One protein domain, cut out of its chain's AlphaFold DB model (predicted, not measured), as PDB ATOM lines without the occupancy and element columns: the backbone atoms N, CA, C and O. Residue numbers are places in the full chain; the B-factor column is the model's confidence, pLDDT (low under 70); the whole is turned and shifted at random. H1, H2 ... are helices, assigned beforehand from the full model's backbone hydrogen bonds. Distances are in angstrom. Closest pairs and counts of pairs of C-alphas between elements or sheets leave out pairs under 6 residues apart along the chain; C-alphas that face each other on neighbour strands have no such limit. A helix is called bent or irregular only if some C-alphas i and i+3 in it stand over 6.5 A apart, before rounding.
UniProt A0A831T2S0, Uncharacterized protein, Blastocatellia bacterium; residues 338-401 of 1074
ATOM      1  N   PRO A 338      -1.260  41.065 -12.939       90.75
ATOM      2  CA  PRO A 338      -0.924  39.659 -13.143       90.75
ATOM      3  C   PRO A 338      -0.176  39.374 -14.454       90.75
ATOM      4  O   PRO A 338       0.754  38.570 -14.442       90.75
ATOM      5  N   ASN A 339      -0.493  40.077 -15.547       89.06
ATOM      6  CA  ASN A 339       0.177  39.941 -16.849       89.06
ATOM      7  C   ASN A 339       1.655  40.359 -16.807       89.06
ATOM      8  O   ASN A 339       2.446  39.957 -17.653       89.06
ATOM      9  N   CYS A 340       2.049  41.158 -15.816       92.38
ATOM     10  CA  CYS A 340       3.432  41.580 -15.628       92.38
ATOM     11  C   CYS A 340       4.212  40.652 -14.678       92.38
ATOM     12  O   CYS A 340       5.405  40.869 -14.473       92.38
ATOM     13  N   PHE A 341       3.574  39.648 -14.059       93.88
ATOM     14  CA  PHE A 341       4.186  38.862 -12.981       93.88
ATOM     15  C   PHE A 341       5.496  38.190 -13.402       93.88
ATOM     16  O   PHE A 341       6.512  38.393 -12.736       93.88
ATOM     17  N   GLU A 342       5.500  37.437 -14.504       93.62
ATOM     18  CA  GLU A 342       6.693  36.721 -14.978       93.62
ATOM     19  C   GLU A 342       7.820  37.691 -15.353       93.62
ATOM     20  O   GLU A 342       8.952  37.542 -14.892       93.62
ATOM     21  N   HIS A 343       7.480  38.767 -16.063       95.12
ATOM     22  CA  HIS A 343       8.405  39.829 -16.455       95.12
ATOM     23  C   HIS A 343       9.064  40.532 -15.261       95.12
ATOM     24  O   HIS A 343      10.272  40.788 -15.265       95.12
ATOM     25  N   ARG A 344       8.309  40.778 -14.182       95.38
ATOM     26  CA  ARG A 344       8.879  41.272 -12.918       95.38
ATOM     27  C   ARG A 344       9.836  40.261 -12.297       95.38
ATOM     28  O   ARG A 344      10.883  40.653 -11.782       95.38
ATOM     29  N   GLN A 345       9.501  38.970 -12.336       96.56
ATOM     30  CA  GLN A 345      10.389  37.928 -11.816       96.56
ATOM     31  C   GLN A 345      11.700  37.854 -12.602       96.56
ATOM     32  O   GLN A 345      12.739  37.634 -11.981       96.56
ATOM     33  N   TYR A 346      11.692  38.078 -13.920       97.25
ATOM     34  CA  TYR A 346      12.926  38.134 -14.709       97.25
ATOM     35  C   TYR A 346      13.858  39.250 -14.232       97.25
ATOM     36  O   TYR A 346      15.023  38.976 -13.944       97.25
ATOM     37  N   LEU A 347      13.344  40.471 -14.041       97.56
ATOM     38  CA  LEU A 347      14.137  41.591 -13.518       97.56
ATOM     39  C   LEU A 347      14.696  41.308 -12.114       97.56
ATOM     40  O   LEU A 347      15.885  41.517 -11.872       97.56
ATOM     41  N   ILE A 348      13.862  40.795 -11.203       97.12
ATOM     42  CA  ILE A 348      14.266  40.484  -9.821       97.12
ATOM     43  C   ILE A 348      15.363  39.413  -9.803       97.12
ATOM     44  O   ILE A 348      16.384  39.578  -9.132       97.12
ATOM     45  N   LYS A 349      15.176  38.319 -10.549       97.75
ATOM     46  CA  LYS A 349      16.159  37.231 -10.628       97.75
ATOM     47  C   LYS A 349      17.461  37.702 -11.272       97.75
ATOM     48  O   LYS A 349      18.535  37.316 -10.809       97.75
ATOM     49  N   ALA A 350      17.389  38.539 -12.309       98.12
ATOM     50  CA  ALA A 350      18.563  39.118 -12.956       98.12
ATOM     51  C   ALA A 350      19.374  39.981 -11.976       98.12
ATOM     52  O   ALA A 350      20.583  39.783 -11.844       98.12
ATOM     53  N   GLU A 351      18.711  40.861 -11.219       98.06
ATOM     54  CA  GLU A 351      19.357  41.677 -10.184       98.06
ATOM     55  C   GLU A 351      20.030  40.807  -9.110       98.06
ATOM     56  O   GLU A 351      21.209  40.993  -8.798       98.06
ATOM     57  N   GLN A 352      19.311  39.812  -8.580       98.00
ATOM     58  CA  GLN A 352      19.838  38.880  -7.577       98.00
ATOM     59  C   GLN A 352      21.064  38.123  -8.091       98.00
ATOM     60  O   GLN A 352      22.076  38.038  -7.395       98.00
ATOM     61  N   THR A 353      21.011  37.643  -9.332       98.31
ATOM     62  CA  THR A 353      22.107  36.894  -9.955       98.31
ATOM     63  C   THR A 353      23.384  37.732 -10.057       98.31
ATOM     64  O   THR A 353      24.478  37.238  -9.755       98.31
ATOM     65  N   LEU A 354      23.261  39.013 -10.423       98.38
ATOM     66  CA  LEU A 354      24.393  39.943 -10.471       98.38
ATOM     67  C   LEU A 354      24.957  40.229  -9.073       98.38
ATOM     68  O   LEU A 354      26.174  40.177  -8.890       98.38
ATOM     69  N   ILE A 355      24.095  40.458  -8.076       97.81
ATOM     70  CA  ILE A 355      24.509  40.671  -6.676       97.81
ATOM     71  C   ILE A 355      25.259  39.448  -6.132       97.81
ATOM     72  O   ILE A 355      26.289  39.580  -5.468       97.81
ATOM     73  N   GLU A 356      24.769  38.240  -6.397       98.06
ATOM     74  CA  GLU A 356      25.427  37.006  -5.971       98.06
ATOM     75  C   GLU A 356      26.772  36.802  -6.663       98.06
ATOM     76  O   GLU A 356      27.747  36.395  -6.027       98.06
ATOM     77  N   ALA A 357      26.849  37.096  -7.963       97.94
ATOM     78  CA  ALA A 357      28.102  37.032  -8.698       97.94
ATOM     79  C   ALA A 357      29.128  38.037  -8.141       97.94
ATOM     80  O   ALA A 357      30.271  37.646  -7.894       97.94
ATOM     81  N   GLU A 358      28.711  39.267  -7.831       96.81
ATOM     82  CA  GLU A 358      29.540  40.278  -7.159       96.81
ATOM     83  C   GLU A 358      30.052  39.781  -5.798       96.81
ATOM     84  O   GLU A 358      31.258  39.796  -5.546       96.81
ATOM     85  N   ARG A 359      29.170  39.228  -4.954       97.00
ATOM     86  CA  ARG A 359      29.545  38.644  -3.651       97.00
ATOM     87  C   ARG A 359      30.507  37.463  -3.768       97.00
ATOM     88  O   ARG A 359      31.324  37.254  -2.877       97.00
ATOM     89  N   SER A 360      30.418  36.696  -4.853       96.31
ATOM     90  CA  SER A 360      31.318  35.569  -5.121       96.31
ATOM     91  C   SER A 360      32.696  35.984  -5.657       96.31
ATOM     92  O   SER A 360      33.527  35.115  -5.915       96.31
ATOM     93  N   GLY A 361      32.936  37.289  -5.836       95.88
ATOM     94  CA  GLY A 361      34.182  37.816  -6.385       95.88
ATOM     95  C   GLY A 361      34.332  37.565  -7.884       95.88
ATOM     96  O   GLY A 361      35.442  37.301  -8.335       95.88
ATOM     97  N   ALA A 362      33.238  37.586  -8.656       97.69
ATOM     98  CA  ALA A 362      33.277  37.497 -10.119       97.69
ATOM     99  C   ALA A 362      33.942  38.738 -10.765       97.69
ATOM    100  O   ALA A 362      34.166  39.750 -10.101       97.69
ATOM    101  N   ASP A 363      34.283  38.662 -12.057       97.94
ATOM    102  CA  ASP A 363      34.948  39.763 -12.771       97.94
ATOM    103  C   ASP A 363      34.138  41.068 -12.743       97.94
ATOM    104  O   ASP A 363      33.028  41.145 -13.267       97.94
ATOM    105  N   ALA A 364      34.735  42.128 -12.194       95.81
ATOM    106  CA  ALA A 364      34.077  43.424 -12.048       95.81
ATOM    107  C   ALA A 364      33.728  44.080 -13.396       95.81
ATOM    108  O   ALA A 364      32.726  44.784 -13.489       95.81
ATOM    109  N   GLY A 365      34.528  43.853 -14.446       95.19
ATOM    110  CA  GLY A 365      34.270  44.428 -15.770       95.19
ATOM    111  C   GLY A 365      32.996  43.874 -16.407       95.19
ATOM    112  O   GLY A 365      32.154  44.641 -16.876       95.19
ATOM    113  N   LEU A 366      32.828  42.551 -16.378       98.00
ATOM    114  CA  LEU A 366      31.611  41.889 -16.844       98.00
ATOM    115  C   LEU A 366      30.408  42.163 -15.938       98.00
ATOM    116  O   LEU A 366      29.305  42.306 -16.453       98.00
ATOM    117  N   LEU A 367      30.596  42.301 -14.622       97.88
ATOM    118  CA  LEU A 367      29.503  42.686 -13.722       97.88
ATOM    119  C   LEU A 367      28.986  44.096 -14.007       97.88
ATOM    120  O   LEU A 367      27.776  44.296 -14.050       97.88
ATOM    121  N   GLU A 368      29.868  45.066 -14.253       97.25
ATOM    122  CA  GLU A 368      29.452  46.417 -14.652       97.25
ATOM    123  C   GLU A 368      28.707  46.410 -15.996       97.25
ATOM    124  O   GLU A 368      27.744  47.160 -16.171       97.25
ATOM    125  N   PHE A 369      29.087  45.524 -16.921       98.12
ATOM    126  CA  PHE A 369      28.316  45.291 -18.140       98.12
ATOM    127  C   PHE A 369      26.946  44.649 -17.860       98.12
ATOM    128  O   PHE A 369      25.944  45.113 -18.399       98.12
ATOM    129  N   GLY A 370      26.877  43.635 -16.994       98.44
ATOM    130  CA  GLY A 370      25.620  42.993 -16.598       98.44
ATOM    131  C   GLY A 370      24.653  43.977 -15.947       98.44
ATOM    132  O   GLY A 370      23.494  44.057 -16.343       98.44
ATOM    133  N   TRP A 371      25.146  44.811 -15.026       98.31
ATOM    134  CA  TRP A 371      24.363  45.898 -14.441       98.31
ATOM    135  C   TRP A 371      23.861  46.862 -15.505       98.31
ATOM    136  O   TRP A 371      22.684  47.200 -15.500       98.31
ATOM    137  N   LYS A 372      24.730  47.278 -16.432       98.06
ATOM    138  CA  LYS A 372      24.349  48.171 -17.527       98.06
ATOM    139  C   LYS A 372      23.228  47.586 -18.383       98.06
ATOM    140  O   LYS A 372      22.261  48.292 -18.641       98.06
ATOM    141  N   HIS A 373      23.337  46.318 -18.772       98.50
ATOM    142  CA  HIS A 373      22.286  45.636 -19.519       98.50
ATOM    143  C   HIS A 373      20.974  45.557 -18.726       98.50
ATOM    144  O   HIS A 373      19.918  45.891 -19.255       98.50
ATOM    145  N   LEU A 374      21.035  45.228 -17.434       98.62
ATOM    146  CA  LEU A 374      19.846  45.209 -16.585       98.62
ATOM    147  C   LEU A 374      19.156  46.583 -16.505       98.62
ATOM    148  O   LEU A 374      17.930  46.635 -16.415       98.62
ATOM    149  N   LEU A 375      19.909  47.691 -16.554       98.56
ATOM    150  CA  LEU A 375      19.315  49.031 -16.643       98.56
ATOM    151  C   LEU A 375      18.516  49.200 -17.942       98.56
ATOM    152  O   LEU A 375      17.417  49.743 -17.904       98.56
ATOM    153  N   HIS A 376      19.019  48.717 -19.082       98.44
ATOM    154  CA  HIS A 376      18.273  48.747 -20.346       98.44
ATOM    155  C   HIS A 376      16.960  47.962 -20.268       98.44
ATOM    156  O   HIS A 376      15.946  48.437 -20.767       98.44
ATOM    157  N   CYS A 377      16.961  46.792 -19.628       98.31
ATOM    158  CA  CYS A 377      15.792  45.911 -19.542       98.31
ATOM    159  C   CYS A 377      14.635  46.465 -18.697       98.31
ATOM    160  O   CYS A 377      13.520  45.959 -18.790       98.31
ATOM    161  N   SER A 378      14.878  47.484 -17.868       96.94
ATOM    162  CA  SER A 378      13.835  48.143 -17.069       96.94
ATOM    163  C   SER A 378      13.211  49.365 -17.748       96.94
ATOM    164  O   SER A 378      12.467  50.096 -17.087       96.94
ATOM    165  N   TYR A 379      13.503  49.580 -19.038       97.81
ATOM    166  CA  TYR A 379      12.992  50.712 -19.807       97.81
ATOM    167  C   TYR A 379      11.467  50.809 -19.724       97.81
ATOM    168  O   TYR A 379      10.790  49.817 -19.985       97.81
ATOM    169  N   GLU A 380      10.959  51.980 -19.316       94.25
ATOM    170  CA  GLU A 380       9.524  52.265 -19.128       94.25
ATOM    171  C   GLU A 380       8.772  51.095 -18.454       94.25
ATOM    172  O   GLU A 380       7.891  50.439 -19.013       94.25
ATOM    173  N   THR A 381       9.200  50.780 -17.229       94.81
ATOM    174  CA  THR A 381       8.815  49.563 -16.502       94.81
ATOM    175  C   THR A 381       7.302  49.311 -16.492       94.81
ATOM    176  O   THR A 381       6.521  50.151 -16.043       94.81
ATOM    177  N   SER A 382       6.904  48.099 -16.897       93.88
ATOM    178  CA  SER A 382       5.510  47.630 -16.878       93.88
ATOM    179  C   SER A 382       4.543  48.522 -17.658       93.88
ATOM    180  O   SER A 382       3.398  48.659 -17.249       93.88
ATOM    181  N   TRP A 383       4.991  49.148 -18.747       93.31
ATOM    182  CA  TRP A 383       4.108  49.922 -19.614       93.31
ATOM    183  C   TRP A 383       3.068  49.038 -20.306       93.31
ATOM    184  O   TRP A 383       3.408  47.971 -20.815       93.31
ATOM    185  N   HIS A 384       1.818  49.488 -20.405       89.25
ATOM    186  CA  HIS A 384       0.747  48.734 -21.063       89.25
ATOM    187  C   HIS A 384       0.454  49.239 -22.474       89.25
ATOM    188  O   HIS A 384       0.588  50.421 -22.792       89.25
ATOM    189  N   HIS A 385       0.029  48.331 -23.352       74.12
ATOM    190  CA  HIS A 385      -0.486  48.719 -24.658       74.12
ATOM    191  C   HIS A 385      -1.938  49.180 -24.545       74.12
ATOM    192  O   HIS A 385      -2.778  48.512 -23.940       74.12
ATOM    193  N   PHE A 386      -2.250  50.288 -25.212       62.97
ATOM    194  CA  PHE A 386      -3.607  50.803 -25.316       62.97
ATOM    195  C   PHE A 386      -4.072  50.740 -26.760       62.97
ATOM    196  O   PHE A 386      -3.608  51.509 -27.605       62.97
ATOM    197  N   GLN A 387      -5.059  49.896 -27.042       45.38
ATOM    198  CA  GLN A 387      -5.918  50.175 -28.183       45.38
ATOM    199  C   GLN A 387      -6.878  51.285 -27.753       45.38
ATOM    200  O   GLN A 387      -7.860  51.046 -27.060       45.38
ATOM    201  N   VAL A 388      -6.593  52.517 -28.188       40.19
ATOM    202  CA  VAL A 388      -7.389  53.746 -27.941       40.19
ATOM    203  C   VAL A 388      -8.859  53.611 -28.394       40.19
ATOM    204  O   VAL A 388      -9.708  54.458 -28.131       40.19
ATOM    205  N   ASP A 389      -9.174  52.514 -29.069       34.44
ATOM    206  CA  ASP A 389     -10.397  52.273 -29.795       34.44
ATOM    207  C   ASP A 389     -11.518  51.625 -28.957       34.44
ATOM    208  O   ASP A 389     -12.670  51.702 -29.402       34.44
ATOM    209  N   ARG A 390     -11.218  51.054 -27.771       37.09
ATOM    210  CA  ARG A 390     -12.191  50.508 -26.795       37.09
ATOM    211  C   ARG A 390     -11.650  50.591 -25.356       37.09
ATOM    212  O   ARG A 390     -10.670  49.940 -25.025       37.09
ATOM    213  N   LEU A 391     -12.323  51.342 -24.478       42.78
ATOM    214  CA  LEU A 391     -11.978  51.489 -23.043       42.78
ATOM    215  C   LEU A 391     -12.149  50.197 -22.208       42.78
ATOM    216  O   LEU A 391     -11.754  50.167 -21.035       42.78
ATOM    217  N   ASP A 392     -12.721  49.158 -22.824       42.31
ATOM    218  CA  ASP A 392     -13.077  47.875 -22.211       42.31
ATOM    219  C   ASP A 392     -12.205  46.700 -22.686       42.31
ATOM    220  O   ASP A 392     -12.383  45.585 -22.194       42.31
ATOM    221  N   ASP A 393     -11.271  46.910 -23.626       46.53
ATOM    222  CA  ASP A 393     -10.327  45.849 -23.990       46.53
ATOM    223  C   ASP A 393      -9.346  45.600 -22.828       46.53
ATOM    224  O   ASP A 393      -8.900  46.551 -22.173       46.53
ATOM    225  N   PRO A 394      -9.009  44.330 -22.533       51.12
ATOM    226  CA  PRO A 394      -8.087  44.003 -21.458       51.12
ATOM    227  C   PRO A 394      -6.733  44.660 -21.727       51.12
ATOM    228  O   PRO A 394      -6.138  44.476 -22.789       51.12
ATOM    229  N   MET A 395      -6.251  45.434 -20.756       66.25
ATOM    230  CA  MET A 395      -4.914  46.006 -20.807       66.25
ATOM    231  C   MET A 395      -3.888  44.880 -20.671       66.25
ATOM    232  O   MET A 395      -3.990  44.046 -19.774       66.25
ATOM    233  N   TYR A 396      -2.895  44.860 -21.554       80.25
ATOM    234  CA  TYR A 396      -1.783  43.915 -21.502       80.25
ATOM    235  C   TYR A 396      -0.457  44.668 -21.512       80.25
ATOM    236  O   TYR A 396      -0.365  45.774 -22.053       80.25
ATOM    237  N   LEU A 397       0.563  44.054 -20.910       89.38
ATOM    238  CA  LEU A 397       1.941  44.534 -20.961       89.38
ATOM    239  C   LEU A 397       2.330  44.802 -22.419       89.38
ATOM    240  O   LEU A 397       2.097  43.968 -23.295       89.38
ATOM    241  N   ALA A 398       2.894  45.973 -22.696       90.56
ATOM    242  CA  ALA A 398       3.289  46.338 -24.042       90.56
ATOM    243  C   ALA A 398       4.303  45.317 -24.590       90.56
ATOM    244  O   ALA A 398       5.247  44.972 -23.879       90.56
ATOM    245  N   PRO A 399       4.170  44.855 -25.849       91.25
ATOM    246  CA  PRO A 399       5.034  43.781 -26.345       91.25
ATOM    247  C   PRO A 399       6.530  44.130 -26.347       91.25
ATOM    248  O   PRO A 399       7.367  43.264 -26.119       91.25
ATOM    249  N   TRP A 400       6.890  45.404 -26.533       92.19
ATOM    250  CA  TRP A 400       8.283  45.839 -26.394       92.19
ATOM    251  C   TRP A 400       8.754  45.775 -24.929       92.19
ATOM    252  O   TRP A 400       9.890  45.393 -24.676       92.19
ATOM    253  N   ALA A 401       7.897  46.077 -23.947       94.19
ATOM    254  CA  ALA A 401       8.247  45.981 -22.529       94.19
ATOM    255  C   ALA A 401       8.404  44.511 -22.111       94.19
ATOM    256  O   ALA A 401       9.335  44.161 -21.381       94.19
TER     257      ALA A 401
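Overview. This is residues 338 to 401 of the 1074 residues of an uncharacterized protein of Blastocatellia bacterium (UniProt A0A831T2S0). Two helices, a longer H1 and a shorter H2, lie side by side as a helical hairpin, and after H2 the printed part runs on past the hairpin as a long loop that folds back on itself. Residues 388 to 393 of this loop stick out at one end and stand free, and they make part of the length. The printed part has 64 residues with two named helices, H1 then H2, and no named strand; its class is all helix. It is only just loose, close to extended, with a radius of gyration of the C-alphas of 15.9 A and spans of 52 by 18 by 11 A.

Along the chain. Find C-alpha 338 at (-0.924, 39.659, -13.143), where H1, residues 338 to 359, begins; it runs 31.9 A to C-alpha 359 at (29.545, 38.644, -3.651). H1 is irregular, with C-alphas 339 and 342 7.5 A apart. After a tight link of 4 residues, look for H2, residues 364 to 377, which runs 19.9 A and ends at C-alpha 377 at (15.792, 45.911, -19.542).

Arrangement. H1 and H2 form a helical hairpin. They touch, and their closest C-alphas, those of Leu 354 and Leu 367, are 6.6 A apart. Their lines stand at a shallow tilt of 12 degrees, and they run opposite ways. In H2 every O i to N i+4 pair is within hydrogen-bond range; in H1, 16 of 18 are. Farther along, find residues 384 to 385 in a short antiparallel pairing with residues 396 to 397.

Size, cuts and confidence. The C-alphas farthest apart, those of Gly 361 and Asp 389, are 52.4 A apart. The printed part has no cut. Residues 378 to 401 hold no named element. The mean pLDDT of the printed part is 87.7, and the model's confidence is low, under 70, at residues 386 to 395.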